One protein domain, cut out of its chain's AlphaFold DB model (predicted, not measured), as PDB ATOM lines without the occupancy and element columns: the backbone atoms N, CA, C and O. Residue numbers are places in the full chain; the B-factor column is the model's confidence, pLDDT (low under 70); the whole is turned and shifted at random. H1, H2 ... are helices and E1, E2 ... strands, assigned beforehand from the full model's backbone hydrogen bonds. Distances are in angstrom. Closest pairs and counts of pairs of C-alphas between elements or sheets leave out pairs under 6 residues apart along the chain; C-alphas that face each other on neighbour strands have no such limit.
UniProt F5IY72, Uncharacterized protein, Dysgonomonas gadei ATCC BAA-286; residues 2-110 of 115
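AT A GLANCE: This is residues 2 to 110 of the 115 residues of an uncharacterized protein of Dysgonomonas gadei ATCC BAA-286 (UniProt F5IY72). A twisted four-stranded sheet curls round the later part of one very long helix, H1, whose first part, residues 2 to 19, sticks out free as a straight arm. The long strands E1, E2 and E3 bend, and the short E4 closes in on H1 from the far edge of the sheet. The printed part has 109 residues with one named helix and four named strands, in the order H1 E1 E2 E3 E4; the sheet runs E1 - E2 - E3 - E4, all antiparallel, and the class is mixed, helices and strands. The whole is loose, with a radius of gyration of the C-alphas of 17.9 A, and spans 68 by 33 by 19 A, the arm making much of the length.

HOW THE PARTS SIT: The sheet is a meander, each strand the antiparallel neighbour of the one before: E1, residues 44 to 58, E2, residues 71 to 83, E3, residues 90 to 100, and E4, residues 106 to 109. E1 and E2 form a hairpin at 170 degrees between their directions, with N 52 and O 76 2.9 A apart, within hydrogen-bond range. E2 and E3 form a hairpin at 151 degrees, with N 77 and O 94 at 2.9 A. E3 and E4 form a hairpin at 131 degrees, with N 99 and O 108 at 2.9 A. The edge strands E1 and E4 are apart. E1 bends by 85 degrees at residue 49, E2 by 80 degrees at residue 79 and E3 by 71 degrees at residue 93. H1, residues 2 to 42, is on the sheet, giving two layers, a helix on one face of a sheet. Its closest C-alphas to E1 are those of Gly 28 and Ala 53, 4.9 A apart, and to E4 those of Ala 30 and Phe 106, 6.0 A apart. In H1, 35 of 37 O i to N i+4 pairs are within hydrogen-bond range.

IN THESE COORDINATES: H1 begins at C-alpha 2, (-29.956, 4.495, -43.716), and is 61.5 A long. E1 is 32.1 A long, from C-alpha 44 at (-24.925, 60.945, -21.960). E2 is 30.9 A, E3 26.3 A and E4 8.6 A, ending at C-alpha 109, (-33.076, 46.049, -19.310).

THE WHOLE: The C-alphas of Lys 2 and Asn 85, the two farthest apart, are 68.1 A apart. Without residues 2 to 19 the body spans 45 by 25 by 18 A. The printed part has no cut. The link from E1 to E2, residues 59 to 70, is long. The mean pLDDT of the printed part is 88.9, and residues 2 to 4, 7 and 11 to 17 are under 70.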
ATOM      1  N   LYS A   2     -30.634   3.992 -44.940       55.38
ATOM      2  CA  LYS A   2     -29.956   4.495 -43.716       55.38
ATOM      3  C   LYS A   2     -28.849   5.549 -43.944       55.38
ATOM      4  O   LYS A   2     -28.685   6.429 -43.111       55.38
ATOM      5  N   LYS A   3     -28.140   5.507 -45.082       57.91
ATOM      6  CA  LYS A   3     -27.069   6.473 -45.419       57.91
ATOM      7  C   LYS A   3     -27.580   7.905 -45.648       57.91
ATOM      8  O   LYS A   3     -26.878   8.849 -45.324       57.91
ATOM      9  N   TYR A   4     -28.810   8.063 -46.144       69.12
ATOM     10  CA  TYR A   4     -29.411   9.382 -46.386       69.12
ATOM     11  C   TYR A   4     -30.020   9.988 -45.118       69.12
ATOM     12  O   TYR A   4     -30.044  11.204 -44.979       69.12
ATOM     13  N   ILE A   5     -30.446   9.151 -44.163       70.19
ATOM     14  CA  ILE A   5     -30.983   9.604 -42.870       70.19
ATOM     15  C   ILE A   5     -29.916  10.388 -42.094       70.19
ATOM     16  O   ILE A   5     -30.211  11.450 -41.557       70.19
ATOM     17  N   PHE A   6     -28.664   9.920 -42.104       70.50
ATOM     18  CA  PHE A   6     -27.557  10.635 -41.465       70.50
ATOM     19  C   PHE A   6     -27.295  12.000 -42.122       70.50
ATOM     20  O   PHE A   6     -27.186  13.004 -41.426       70.50
ATOM     21  N   SER A   7     -27.281  12.070 -43.460       68.81
ATOM     22  CA  SER A   7     -27.097  13.337 -44.185       68.81
ATOM     23  C   SER A   7     -28.222  14.348 -43.938       68.81
ATOM     24  O   SER A   7     -27.946  15.540 -43.834       68.81
ATOM     25  N   VAL A   8     -29.473  13.897 -43.803       73.81
ATOM     26  CA  VAL A   8     -30.616  14.782 -43.514       73.81
ATOM     27  C   VAL A   8     -30.550  15.339 -42.088       73.81
ATOM     28  O   VAL A   8     -30.796  16.527 -41.897       73.81
ATOM     29  N   ILE A   9     -30.162  14.525 -41.099       73.88
ATOM     30  CA  ILE A   9     -30.005  14.978 -39.704       73.88
ATOM     31  C   ILE A   9     -28.886  16.022 -39.594       73.88
ATOM     32  O   ILE A   9     -29.086  17.067 -38.978       73.88
ATOM     33  N   VAL A  10     -27.738  15.784 -40.238       70.00
ATOM     34  CA  VAL A  10     -26.614  16.736 -40.237       70.00
ATOM     35  C   VAL A  10     -27.019  18.070 -40.869       70.00
ATOM     36  O   VAL A  10     -26.703  19.121 -40.318       70.00
ATOM     37  N   LEU A  11     -27.771  18.039 -41.974       68.69
ATOM     38  CA  LEU A  11     -28.278  19.251 -42.617       68.69
ATOM     39  C   LEU A  11     -29.257  20.015 -41.704       68.69
ATOM     40  O   LEU A  11     -29.178  21.233 -41.598       68.69
ATOM     41  N   PHE A  12     -30.153  19.324 -40.995       66.50
ATOM     42  CA  PHE A  12     -31.120  19.974 -40.097       66.50
ATOM     43  C   PHE A  12     -30.456  20.626 -38.869       66.50
ATOM     44  O   PHE A  12     -30.864  21.705 -38.424       66.50
ATOM     45  N   CYS A  13     -29.402  20.001 -38.337       62.38
ATOM     46  CA  CYS A  13     -28.633  20.544 -37.219       62.38
ATOM     47  C   CYS A  13     -27.886  21.834 -37.595       62.38
ATOM     48  O   CYS A  13     -27.858  22.767 -36.792       62.38
ATOM     49  N   THR A  14     -27.326  21.933 -38.807       68.19
ATOM     50  CA  THR A  14     -26.597  23.144 -39.228       68.19
ATOM     51  C   THR A  14     -27.528  24.339 -39.439       68.19
ATOM     52  O   THR A  14     -27.191  25.441 -39.009       68.19
ATOM     53  N   PHE A  15     -28.728  24.139 -39.998       63.09
ATOM     54  CA  PHE A  15     -29.718  25.216 -40.152       63.09
ATOM     55  C   PHE A  15     -30.181  25.802 -38.809       63.09
ATOM     56  O   PHE A  15     -30.349  27.017 -38.697       63.09
ATOM     57  N   SER A  16     -30.343  24.960 -37.785       64.31
ATOM     58  CA  SER A  16     -30.807  25.388 -36.455       64.31
ATOM     59  C   SER A  16     -29.767  26.226 -35.698       64.31
ATOM     60  O   SER A  16     -30.114  27.140 -34.954       64.31
ATOM     61  N   LEU A  17     -28.478  25.942 -35.899       67.19
ATOM     62  CA  LEU A  17     -27.389  26.721 -35.302       67.19
ATOM     63  C   LEU A  17     -27.264  28.108 -35.949       67.19
ATOM     64  O   LEU A  17     -27.074  29.100 -35.247       67.19
ATOM     65  N   ILE A  18     -27.419  28.188 -37.275       72.75
ATOM     66  CA  ILE A  18     -27.332  29.452 -38.022       72.75
ATOM     67  C   ILE A  18     -28.457  30.409 -37.617       72.75
ATOM     68  O   ILE A  18     -28.209  31.603 -37.434       72.75
ATOM     69  N   SER A  19     -29.687  29.909 -37.457       74.69
ATOM     70  CA  SER A  19     -30.814  30.748 -37.033       74.69
ATOM     71  C   SER A  19     -30.605  31.300 -35.622       74.69
ATOM     72  O   SER A  19     -30.771  32.500 -35.417       74.69
ATOM     73  N   CYS A  20     -30.147  30.461 -34.687       79.12
ATOM     74  CA  CYS A  20     -29.836  30.879 -33.321       79.12
ATOM     75  C   CYS A  20     -28.772  31.986 -33.283       79.12
ATOM     76  O   CYS A  20     -28.972  33.008 -32.627       79.12
ATOM     77  N   GLN A  21     -27.684  31.834 -34.046       84.38
ATOM     78  CA  GLN A  21     -26.648  32.865 -34.135       84.38
ATOM     79  C   GLN A  21     -27.189  34.162 -34.748       84.38
ATOM     80  O   GLN A  21     -26.954  35.242 -34.212       84.38
ATOM     81  N   SER A  22     -27.969  34.064 -35.830       88.31
ATOM     82  CA  SER A  22     -28.585  35.232 -36.473       88.31
ATOM     83  C   SER A  22     -29.498  36.006 -35.520       88.31
ATOM     84  O   SER A  22     -29.551  37.237 -35.560       88.31
ATOM     85  N   ASP A  23     -30.226  35.295 -34.664       92.56
ATOM     86  CA  ASP A  23     -31.099  35.900 -33.667       92.56
ATOM     87  C   ASP A  23     -30.311  36.612 -32.568       92.56
ATOM     88  O   ASP A  23     -30.621  37.760 -32.251       92.56
ATOM     89  N   LEU A  24     -29.272  35.967 -32.031       94.88
ATOM     90  CA  LEU A  24     -28.380  36.569 -31.040       94.88
ATOM     91  C   LEU A  24     -27.740  37.851 -31.581       94.88
ATOM     92  O   LEU A  24     -27.768  38.883 -30.908       94.88
ATOM     93  N   ASP A  25     -27.245  37.828 -32.817       94.12
ATOM     94  CA  ASP A  25     -26.640  39.002 -33.446       94.12
ATOM     95  C   ASP A  25     -27.645  40.163 -33.530       94.12
ATOM     96  O   ASP A  25     -27.332  41.294 -33.149       94.12
ATOM     97  N   LYS A  26     -28.886  39.891 -33.955       94.50
ATOM     98  CA  LYS A  26     -29.957  40.901 -34.017       94.50
ATOM     99  C   LYS A  26     -30.314  41.453 -32.640       94.50
ATOM    100  O   LYS A  26     -30.461  42.665 -32.493       94.50
ATOM    101  N   MET A  27     -30.435  40.587 -31.636       95.31
ATOM    102  CA  MET A  27     -30.744  40.998 -30.264       95.31
ATOM    103  C   MET A  27     -29.622  41.873 -29.691       95.31
ATOM    104  O   MET A  27     -29.905  42.932 -29.135       95.31
ATOM    105  N   GLY A  28     -28.354  41.517 -29.919       95.12
ATOM    106  CA  GLY A  28     -27.208  42.349 -29.542       95.12
ATOM    107  C   GLY A  28     -27.223  43.727 -30.216       95.12
ATOM    108  O   GLY A  28     -27.022  44.746 -29.551       95.12
ATOM    109  N   GLN A  29     -27.537  43.796 -31.514       94.62
ATOM    110  CA  GLN A  29     -27.664  45.079 -32.220       94.62
ATOM    111  C   GLN A  29     -28.821  45.938 -31.693       94.62
ATOM    112  O   GLN A  29     -28.694  47.165 -31.618       94.62
ATOM    113  N   ALA A  30     -29.934  45.320 -31.293       95.00
ATOM    114  CA  ALA A  30     -31.056  46.033 -30.691       95.00
ATOM    115  C   ALA A  30     -30.655  46.688 -29.358       95.00
ATOM    116  O   ALA A  30     -30.926  47.872 -29.158       95.00
ATOM    117  N   VAL A  31     -29.922  45.973 -28.496       94.62
ATOM    118  CA  VAL A  31     -29.391  46.536 -27.239       94.62
ATOM    119  C   VAL A  31     -28.399  47.670 -27.512       94.62
ATOM    120  O   VAL A  31     -28.488  48.736 -26.905       94.62
ATOM    121  N   LYS A  32     -27.484  47.495 -28.473       94.25
ATOM    122  CA  LYS A  32     -26.548  48.555 -28.881       94.25
ATOM    123  C   LYS A  32     -27.282  49.820 -29.340       94.25
ATOM    124  O   LYS A  32     -26.876  50.933 -29.007       94.25
ATOM    125  N   SER A  33     -28.367  49.644 -30.091       92.62
ATOM    126  CA  SER A  33     -29.204  50.748 -30.562       92.62
ATOM    127  C   SER A  33     -29.910  51.442 -29.397       92.62
ATOM    128  O   SER A  33     -29.918  52.669 -29.347       92.62
ATOM    129  N   HIS A  34     -30.418  50.682 -28.423       92.12
ATOM    130  CA  HIS A  34     -31.024  51.232 -27.209       92.12
ATOM    131  C   HIS A  34     -30.069  52.157 -26.442       92.12
ATOM    132  O   HIS A  34     -30.466  53.270 -26.101       92.12
ATOM    133  N   PHE A  35     -28.805  51.765 -26.235       91.44
ATOM    134  CA  PHE A  35     -27.816  52.644 -25.595       91.44
ATOM    135  C   PHE A  35     -27.651  53.972 -26.336       91.44
ATOM    136  O   PHE A  35     -27.678  55.027 -25.711       91.44
ATOM    137  N   LYS A  36     -27.556  53.923 -27.669       90.19
ATOM    138  CA  LYS A  36     -27.411  55.121 -28.502       90.19
ATOM    139  C   LYS A  36     -28.616  56.061 -28.393       90.19
ATOM    140  O   LYS A  36     -28.428  57.272 -28.349       90.19
ATOM    141  N   TYR A  37     -29.837  55.523 -28.371       90.69
ATOM    142  CA  TYR A  37     -31.042  56.337 -28.190       90.69
ATOM    143  C   TYR A  37     -31.103  56.938 -26.783       90.69
ATOM    144  O   TYR A  37     -31.294  58.140 -26.639       90.69
ATOM    145  N   ARG A  38     -30.823  56.130 -25.756       88.62
ATOM    146  CA  ARG A  38     -30.810  56.580 -24.359       88.62
ATOM    147  C   ARG A  38     -29.784  57.688 -24.107       88.62
ATOM    148  O   ARG A  38     -30.037  58.588 -23.315       88.62
ATOM    149  N   ASP A  39     -28.637  57.620 -24.775       90.19
ATOM    150  CA  ASP A  39     -27.612  58.664 -24.730       90.19
ATOM    151  C   ASP A  39     -28.108  60.003 -25.273       90.19
ATOM    152  O   ASP A  39     -27.858  61.043 -24.660       90.19
ATOM    153  N   ALA A  40     -28.846  59.975 -26.387       88.25
ATOM    154  CA  ALA A  40     -29.431  61.172 -26.979       88.25
ATOM    155  C   ALA A  40     -30.477  61.810 -26.052       88.25
ATOM    156  O   ALA A  40     -30.476  63.030 -25.893       88.25
ATOM    157  N   ASP A  41     -31.308  60.993 -25.402       91.25
ATOM    158  CA  ASP A  41     -32.380  61.472 -24.523       91.25
ATOM    159  C   ASP A  41     -31.848  62.030 -23.192       91.25
ATOM    160  O   ASP A  41     -32.368  63.019 -22.676       91.25
ATOM    161  N   ASN A  42     -30.787  61.428 -22.640       89.75
ATOM    162  CA  ASN A  42     -30.279  61.759 -21.304       89.75
ATOM    163  C   ASN A  42     -29.039  62.667 -21.301       89.75
ATOM    164  O   ASN A  42     -28.497  62.961 -20.232       89.75
ATOM    165  N   GLY A  43     -28.550  63.094 -22.470       90.25
ATOM    166  CA  GLY A  43     -27.324  63.891 -22.570       90.25
ATOM    167  C   GLY A  43     -26.089  63.130 -22.073       90.25
ATOM    168  O   GLY A  43     -25.207  63.705 -21.425       90.25
ATOM    169  N   THR A  44     -26.038  61.824 -22.337       92.12
ATOM    170  CA  THR A  44     -24.925  60.945 -21.960       92.12
ATOM    171  C   THR A  44     -24.193  60.442 -23.193       92.12
ATOM    172  O   THR A  44     -24.649  60.603 -24.319       92.12
ATOM    173  N   ILE A  45     -23.005  59.883 -22.994       91.81
ATOM    174  CA  ILE A  45     -22.176  59.324 -24.054       91.81
ATOM    175  C   ILE A  45     -21.724  57.941 -23.602       91.81
ATOM    176  O   ILE A  45     -20.916  57.818 -22.682       91.81
ATOM    177  N   THR A  46     -22.208  56.907 -24.282       93.19
ATOM    178  CA  THR A  46     -21.744  55.530 -24.145       93.19
ATOM    179  C   THR A  46     -20.804  55.206 -25.300       93.19
ATOM    180  O   THR A  46     -21.198  55.184 -26.468       93.19
ATOM    181  N   LYS A  47     -19.541  54.905 -24.996       93.06
ATOM    182  CA  LYS A  47     -18.597  54.339 -25.967       93.06
ATOM    183  C   LYS A  47     -18.554  52.834 -25.780       93.06
ATOM    184  O   LYS A  47     -17.932  52.332 -24.849       93.06
ATOM    185  N   ILE A  48     -19.237  52.127 -26.670       93.38
ATOM    186  CA  ILE A  48     -19.311  50.668 -26.661       93.38
ATOM    187  C   ILE A  48     -18.094  50.095 -27.385       93.38
ATOM    188  O   ILE A  48     -17.918  50.337 -28.579       93.38
ATOM    189  N   GLU A  49     -17.300  49.300 -26.676       93.81
ATOM    190  CA  GLU A  49     -16.218  48.504 -27.261       93.81
ATOM    191  C   GLU A  49     -16.747  47.167 -27.777       93.81
ATOM    192  O   GLU A  49     -16.414  46.742 -28.880       93.81
ATOM    193  N   GLU A  50     -17.601  46.514 -26.989       93.75
ATOM    194  CA  GLU A  50     -18.130  45.192 -27.293       93.75
ATOM    195  C   GLU A  50     -19.570  45.070 -26.791       93.75
ATOM    196  O   GLU A  50     -19.876  45.420 -25.653       93.75
ATOM    197  N   VAL A  51     -20.458  44.570 -27.651       95.12
ATOM    198  CA  VAL A  51     -21.802  44.113 -27.283       95.12
ATOM    199  C   VAL A  51     -21.991  42.754 -27.922       95.12
ATOM    200  O   VAL A  51     -21.902  42.629 -29.145       95.12
ATOM    201  N   LYS A  52     -22.267  41.746 -27.099       95.25
ATOM    202  CA  LYS A  52     -22.459  40.373 -27.554       95.25
ATOM    203  C   LYS A  52     -23.621  39.732 -26.812       95.25
ATOM    204  O   LYS A  52     -23.563  39.559 -25.597       95.25
ATOM    205  N   ALA A  53     -24.658  39.342 -27.547       95.81
ATOM    206  CA  ALA A  53     -25.689  38.474 -26.997       95.81
ATOM    207  C   ALA A  53     -25.103  37.068 -26.804       95.81
ATOM    208  O   ALA A  53     -24.548  36.484 -27.735       95.81
ATOM    209  N   LEU A  54     -25.183  36.560 -25.580       95.12
ATOM    210  CA  LEU A  54     -24.587  35.291 -25.170       95.12
ATOM    211  C   LEU A  54     -25.584  34.141 -25.299       95.12
ATOM    212  O   LEU A  54     -25.240  33.070 -25.792       95.12
ATOM    213  N   SER A  55     -26.814  34.366 -24.847       94.94
ATOM    214  CA  SER A  55     -27.890  33.379 -24.856       94.94
ATOM    215  C   SER A  55     -29.239  34.080 -24.784       94.94
ATOM    216  O   SER A  55     -29.326  35.222 -24.334       94.94
ATOM    217  N   TYR A  56     -30.299  33.384 -25.183       95.94
ATOM    218  CA  TYR A  56     -31.656  33.805 -24.880       95.94
ATOM    219  C   TYR A  56     -32.527  32.604 -24.534       95.94
ATOM    220  O   TYR A  56     -32.400  31.541 -25.138       95.94
ATOM    221  N   ASP A  57     -33.435  32.806 -23.589       95.19
ATOM    222  CA  ASP A  57     -34.363  31.802 -23.098       95.19
ATOM    223  C   ASP A  57     -35.790  32.331 -23.191       95.19
ATOM    224  O   ASP A  57     -36.061  33.521 -23.005       95.19
ATOM    225  N   LYS A  58     -36.735  31.440 -23.496       95.62
ATOM    226  CA  LYS A  58     -38.155  31.788 -23.503       95.62
ATOM    227  C   LYS A  58     -38.682  31.799 -22.071       95.62
ATOM    228  O   LYS A  58     -38.563  30.802 -21.362       95.62
ATOM    229  N   ILE A  59     -39.319  32.895 -21.673       94.88
ATOM    230  CA  ILE A  59     -39.892  33.053 -20.338       94.88
ATOM    231  C   ILE A  59     -41.249  32.316 -20.288       94.88
ATOM    232  O   ILE A  59     -42.119  32.570 -21.143       94.88
ATOM    233  N   PRO A  60     -41.451  31.397 -19.321       94.69
ATOM    234  CA  PRO A  60     -42.745  30.760 -19.072       94.69
ATOM    235  C   PRO A  60     -43.839  31.798 -18.813       94.69
ATOM    236  O   PRO A  60     -43.577  32.797 -18.156       94.69
ATOM    237  N   GLU A  61     -45.047  31.585 -19.339       93.12
ATOM    238  CA  GLU A  61     -46.145  32.570 -19.268       93.12
ATOM    239  C   GLU A  61     -46.521  32.954 -17.834       93.12
ATOM    240  O   GLU A  61     -46.797  34.117 -17.570       93.12
ATOM    241  N   ASP A  62     -46.445  32.000 -16.908       93.62
ATOM    242  CA  ASP A  62     -46.699  32.161 -15.475       93.62
ATOM    243  C   ASP A  62     -45.630  32.985 -14.740       93.62
ATOM    244  O   ASP A  62     -45.874  33.464 -13.635       93.62
ATOM    245  N   LYS A  63     -44.447  33.159 -15.341       91.06
ATOM    246  CA  LYS A  63     -43.307  33.880 -14.752       91.06
ATOM    247  C   LYS A  63     -43.051  35.239 -15.395       91.06
ATOM    248  O   LYS A  63     -42.059  35.884 -15.060       91.06
ATOM    249  N   ARG A  64     -43.888  35.655 -16.346       90.94
ATOM    250  CA  ARG A  64     -43.740  36.950 -17.012       90.94
ATOM    251  C   ARG A  64     -44.259  38.055 -16.109       90.94
ATOM    252  O   ARG A  64     -45.396  37.996 -15.654       90.94
ATOM    253  N   GLU A  65     -43.437  39.074 -15.903       89.88
ATOM    254  CA  GLU A  65     -43.869  40.302 -15.238       89.88
ATOM    255  C   GLU A  65     -44.801  41.102 -16.160       89.88
ATOM    256  O   GLU A  65     -45.856  41.569 -15.737       89.88
ATOM    257  N   ASN A  66     -44.458  41.175 -17.450       91.25
ATOM    258  CA  ASN A  66     -45.312  41.733 -18.491       91.25
ATOM    259  C   ASN A  66     -45.622  40.671 -19.571       91.25
ATOM    260  O   ASN A  66     -44.698  39.999 -20.036       91.25
ATOM    261  N   PRO A  67     -46.886  40.516 -20.021       93.00
ATOM    262  CA  PRO A  67     -47.266  39.550 -21.059       93.00
ATOM    263  C   PRO A  67     -46.409  39.585 -22.333       93.00
ATOM    264  O   PRO A  67     -46.194  38.537 -22.955       93.00
ATOM    265  N   ASP A  68     -45.903  40.767 -22.695       94.44
ATOM    266  CA  ASP A  68     -45.085  40.978 -23.888       94.44
ATOM    267  C   ASP A  68     -43.631  40.510 -23.722       94.44
ATOM    268  O   ASP A  68     -42.928  40.355 -24.718       94.44
ATOM    269  N   GLU A  69     -43.168  40.214 -22.506       93.94
ATOM    270  CA  GLU A  69     -41.804  39.758 -22.209       93.94
ATOM    271  C   GLU A  69     -41.656  38.261 -22.465       93.94
ATOM    272  O   GLU A  69     -41.713  37.415 -21.573       93.94
ATOM    273  N   VAL A  70     -41.494  37.908 -23.736       96.62
ATOM    274  CA  VAL A  70     -41.451  36.506 -24.158       96.62
ATOM    275  C   VAL A  70     -40.053  35.910 -24.039       96.62
ATOM    276  O   VAL A  70     -39.939  34.716 -23.759       96.62
ATOM    277  N   TYR A  71     -39.001  36.703 -24.246       96.69
ATOM    278  CA  TYR A  71     -37.619  36.225 -24.202       96.69
ATOM    279  C   TYR A  71     -36.763  37.041 -23.238       96.69
ATOM    280  O   TYR A  71     -36.810  38.270 -23.246       96.69
ATOM    281  N   LEU A  72     -35.931  36.341 -22.470       96.56
ATOM    282  CA  LEU A  72     -34.837  36.903 -21.689       96.56
ATOM    283  C   LEU A  72     -33.530  36.624 -22.428       96.56
ATOM    284  O   LEU A  72     -33.212  35.469 -22.685       96.56
ATOM    285  N   CYS A  73     -32.775  37.660 -22.771       97.06
ATOM    286  CA  CYS A  73     -31.498  37.559 -23.465       97.06
ATOM    287  C   CYS A  73     -30.377  38.105 -22.587       97.06
ATOM    288  O   CYS A  73     -30.463  39.233 -22.107       97.06
ATOM    289  N   LYS A  74     -29.318  37.317 -22.402       96.94
ATOM    290  CA  LYS A  74     -28.120  37.733 -21.674       96.94
ATOM    291  C   LYS A  74     -27.161  38.404 -22.634       96.94
ATOM    292  O   LYS A  74     -26.708  37.775 -23.592       96.94
ATOM    293  N   VAL A  75     -26.837  39.664 -22.383       96.44
ATOM    294  CA  VAL A  75     -26.004  40.468 -23.278       96.44
ATOM    295  C   VAL A  75     -24.793  40.984 -22.525       96.44
ATOM    296  O   VAL A  75     -24.911  41.788 -21.607       96.44
ATOM    297  N   TYR A  76     -23.614  40.529 -22.937       95.75
ATOM    298  CA  TYR A  76     -22.353  41.067 -22.456       95.75
ATOM    299  C   TYR A  76     -22.093  42.431 -23.090       95.75
ATOM    300  O   TYR A  76     -22.199  42.581 -24.313       95.75
ATOM    301  N   VAL A  77     -21.734  43.410 -22.263       95.12
ATOM    302  CA  VAL A  77     -21.405  44.769 -22.686       95.12
ATOM    303  C   VAL A  77     -20.084  45.189 -22.054       95.12
ATOM    304  O   VAL A  77     -19.934  45.169 -20.832       95.12
ATOM    305  N   ARG A  78     -19.149  45.640 -22.894       96.19
ATOM    306  CA  ARG A  78     -17.921  46.318 -22.471       96.19
ATOM    307  C   ARG A  78     -17.819  47.691 -23.116       96.19
ATOM    308  O   ARG A  78     -18.075  47.853 -24.312       96.19
ATOM    309  N   GLY A  79     -17.427  48.684 -22.331       94.81
ATOM    310  CA  GLY A  79     -17.215  50.035 -22.820       94.81
ATOM    311  C   GLY A  79     -17.111  51.054 -21.700       94.81
ATOM    312  O   GLY A  79     -16.750  50.736 -20.571       94.81
ATOM    313  N   THR A  80     -17.457  52.295 -22.015       94.75
ATOM    314  CA  THR A  80     -17.495  53.395 -21.052       94.75
ATOM    315  C   THR A  80     -18.765  54.215 -21.205       94.75
ATOM    316  O   THR A  80     -19.345  54.277 -22.286       94.75
ATOM    317  N   TRP A  81     -19.189  54.857 -20.123       93.31
ATOM    318  CA  TRP A  81     -20.314  55.783 -20.081       93.31
ATOM    319  C   TRP A  81     -19.923  57.051 -19.325       93.31
ATOM    320  O   TRP A  81     -19.206  56.994 -18.325       93.31
ATOM    321  N   SER A  82     -20.384  58.206 -19.792       93.75
ATOM    322  CA  SER A  82     -20.195  59.491 -19.117       93.75
ATOM    323  C   SER A  82     -21.343  60.447 -19.428       93.75
ATOM    324  O   SER A  82     -22.026  60.311 -20.440       93.75
ATOM    325  N   TYR A  83     -21.531  61.473 -18.601       92.00
ATOM    326  CA  TYR A  83     -22.343  62.625 -19.008       92.00
ATOM    327  C   TYR A  83     -21.604  63.421 -20.091       92.00
ATOM    328  O   TYR A  83     -20.375  63.506 -20.049       92.00
ATOM    329  N   ALA A  84     -22.330  64.036 -21.030       89.06
ATOM    330  CA  ALA A  84     -21.728  64.739 -22.169       89.06
ATOM    331  C   ALA A  84     -20.739  65.850 -21.761       89.06
ATOM    332  O   ALA A  84     -19.741  66.063 -22.441       89.06
ATOM    333  N   ASN A  85     -20.978  66.500 -20.618       88.31
ATOM    334  CA  ASN A  85     -20.155  67.593 -20.091       88.31
ATOM    335  C   ASN A  85     -19.378  67.208 -18.820       88.31
ATOM    336  O   ASN A  85     -19.087  68.066 -17.989       88.31
ATOM    337  N   SER A  86     -19.082  65.922 -18.616       87.94
ATOM    338  CA  SER A  86     -18.347  65.460 -17.436       87.94
ATOM    339  C   SER A  86     -16.998  64.858 -17.804       87.94
ATOM    340  O   SER A  86     -16.877  64.094 -18.755       87.94
ATOM    341  N   PHE A  87     -15.991  65.143 -16.981       88.69
ATOM    342  CA  PHE A  87     -14.698  64.457 -17.017       88.69
ATOM    343  C   PHE A  87     -14.742  63.079 -16.341       88.69
ATOM    344  O   PHE A  87     -13.771  62.328 -16.404       88.69
ATOM    345  N   ARG A  88     -15.850  62.739 -15.667       90.81
ATOM    346  CA  ARG A  88     -16.008  61.458 -14.985       90.81
ATOM    347  C   ARG A  88     -16.488  60.400 -15.969       90.81
ATOM    348  O   ARG A  88     -17.580  60.507 -16.526       90.81
ATOM    349  N   ILE A  89     -15.668  59.369 -16.130       90.94
ATOM    350  CA  ILE A  89     -15.923  58.225 -17.001       90.94
ATOM    351  C   ILE A  89     -16.180  57.005 -16.120       90.94
ATOM    352  O   ILE A  89     -15.429  56.737 -15.182       90.94
ATOM    353  N   TYR A  90     -17.246  56.276 -16.427       92.00
ATOM    354  CA  TYR A  90     -17.616  55.036 -15.766       92.00
ATOM    355  C   TYR A  90     -17.368  53.878 -16.725       92.00
ATOM    356  O   TYR A  90     -17.824  53.906 -17.867       92.00
ATOM    357  N   ASN A  91     -16.643  52.862 -16.270       93.00
ATOM    358  CA  ASN A  91     -16.408  51.663 -17.063       93.00
ATOM    359  C   ASN A  91     -17.633  50.752 -16.996       93.00
ATOM    360  O   ASN A  91     -18.205  50.550 -15.927       93.00
ATOM    361  N   ILE A  92     -18.003  50.183 -18.136       93.19
ATOM    362  CA  ILE A  92     -19.014  49.141 -18.261       93.19
ATOM    363  C   ILE A  92     -18.272  47.852 -18.597       93.19
ATOM    364  O   ILE A  92     -17.516  47.806 -19.567       93.19
ATOM    365  N   ASN A  93     -18.480  46.817 -17.798       94.88
ATOM    366  CA  ASN A  93     -17.996  45.470 -18.065       94.88
ATOM    367  C   ASN A  93     -18.920  44.493 -17.345       94.88
ATOM    368  O   ASN A  93     -18.613  44.051 -16.240       94.88
ATOM    369  N   ASP A  94     -20.083  44.245 -17.933       93.00
ATOM    370  CA  ASP A  94     -21.140  43.500 -17.258       93.00
ATOM    371  C   ASP A  94     -21.971  42.674 -18.242       93.00
ATOM    372  O   ASP A  94     -21.946  42.899 -19.456       93.00
ATOM    373  N   THR A  95     -22.705  41.701 -17.712       94.62
ATOM    374  CA  THR A  95     -23.704  40.934 -18.452       94.62
ATOM    375  C   THR A  95     -25.088  41.380 -18.022       94.62
ATOM    376  O   THR A  95     -25.507  41.154 -16.893       94.62
ATOM    377  N   LEU A  96     -25.810  41.990 -18.952       94.38
ATOM    378  CA  LEU A  96     -27.133  42.537 -18.714       94.38
ATOM    379  C   LEU A  96     -28.211  41.533 -19.104       94.38
ATOM    380  O   LEU A  96     -28.189  40.969 -20.203       94.38
ATOM    381  N   ASP A  97     -29.198  41.388 -18.233       95.81
ATOM    382  CA  ASP A  97     -30.456  40.730 -18.553       95.81
ATOM    383  C   ASP A  97     -31.311  41.688 -19.396       95.81
ATOM    384  O   ASP A  97     -31.607  42.808 -18.985       95.81
ATOM    385  N   CYS A  98     -31.677  41.284 -20.609       96.19
ATOM    386  CA  CYS A  98     -32.433  42.105 -21.554       96.19
ATOM    387  C   CYS A  98     -33.733  41.397 -21.941       96.19
ATOM    388  O   CYS A  98     -33.706  40.264 -22.424       96.19
ATOM    389  N   PHE A  99     -34.868  42.071 -21.786       96.50
ATOM    390  CA  PHE A  99     -36.182  41.522 -22.104       96.50
ATOM    391  C   PHE A  99     -36.609  41.885 -23.524       96.50
ATOM    392  O   PHE A  99     -36.427  43.017 -23.984       96.50
ATOM    393  N   PHE A 100     -37.192  40.912 -24.219       97.06
ATOM    394  CA  PHE A 100     -37.570  41.013 -25.620       97.06
ATOM    395  C   PHE A 100     -38.980  40.487 -25.878       97.06
ATOM    396  O   PHE A 100     -39.436  39.518 -25.263       97.06
ATOM    397  N   SER A 101     -39.639  41.092 -26.867       96.25
ATOM    398  CA  SER A 101     -40.958  40.667 -27.326       96.25
ATOM    399  C   SER A 101     -40.926  39.342 -28.084       96.25
ATOM    400  O   SER A 101     -39.867  38.864 -28.495       96.25
ATOM    401  N   LYS A 102     -42.102  38.769 -28.376       94.25
ATOM    402  CA  LYS A 102     -42.232  37.589 -29.259       94.25
ATOM    403  C   LYS A 102     -41.524  37.773 -30.609       94.25
ATOM    404  O   LYS A 102     -40.989  36.811 -31.156       94.25
ATOM    405  N   ASN A 103     -41.502  39.008 -31.112       93.81
ATOM    406  CA  ASN A 103     -40.868  39.389 -32.375       93.81
ATOM    407  C   ASN A 103     -39.386  39.776 -32.208       93.81
ATOM    408  O   ASN A 103     -38.783  40.291 -33.145       93.81
ATOM    409  N   LYS A 104     -38.798  39.532 -31.028       91.56
ATOM    410  CA  LYS A 104     -37.412  39.876 -30.670       91.56
ATOM    411  C   LYS A 104     -37.121  41.373 -30.776       91.56
ATOM    412  O   LYS A 104     -35.993  41.783 -31.036       91.56
ATOM    413  N   THR A 105     -38.133  42.200 -30.524       93.81
ATOM    414  CA  THR A 105     -37.953  43.638 -30.308       93.81
ATOM    415  C   THR A 105     -37.495  43.860 -28.874       93.81
ATOM    416  O   THR A 105     -38.082  43.283 -27.960       93.81
ATOM    417  N   PHE A 106     -36.450  44.664 -28.678       95.38
ATOM    418  CA  PHE A 106     -35.974  45.032 -27.343       95.38
ATOM    419  C   PHE A 106     -37.065  45.796 -26.583       95.38
ATOM    420  O   PHE A 106     -37.669  46.708 -27.149       95.38
ATOM    421  N   LEU A 107     -37.308  45.422 -25.327       94.56
ATOM    422  CA  LEU A 107     -38.306  46.058 -24.466       94.56
ATOM    423  C   LEU A 107     -37.637  46.865 -23.355       94.56
ATOM    424  O   LEU A 107     -37.852  48.070 -23.253       94.56
ATOM    425  N   ARG A 108     -36.805  46.211 -22.539       93.12
ATOM    426  CA  ARG A 108     -36.116  46.847 -21.412       93.12
ATOM    427  C   ARG A 108     -34.897  46.054 -20.954       93.12
ATOM    428  O   ARG A 108     -34.746  44.874 -21.270       93.12
ATOM    429  N   LEU A 109     -34.066  46.712 -20.153       92.69
ATOM    430  CA  LEU A 109     -33.076  46.049 -19.310       92.69
ATOM    431  C   LEU A 109     -33.761  45.524 -18.041       92.69
ATOM    432  O   LEU A 109     -34.730  46.117 -17.560       92.69
ATOM    433  N   GLY A 110     -33.262  44.414 -17.514       88.88
ATOM    434  CA  GLY A 110     -33.593  43.946 -16.180       88.88
ATOM    435  C   GLY A 110     -33.038  44.879 -15.116       88.88
ATOM    436  O   GLY A 110     -32.128  45.673 -15.364       88.88
TER     437      GLY A 110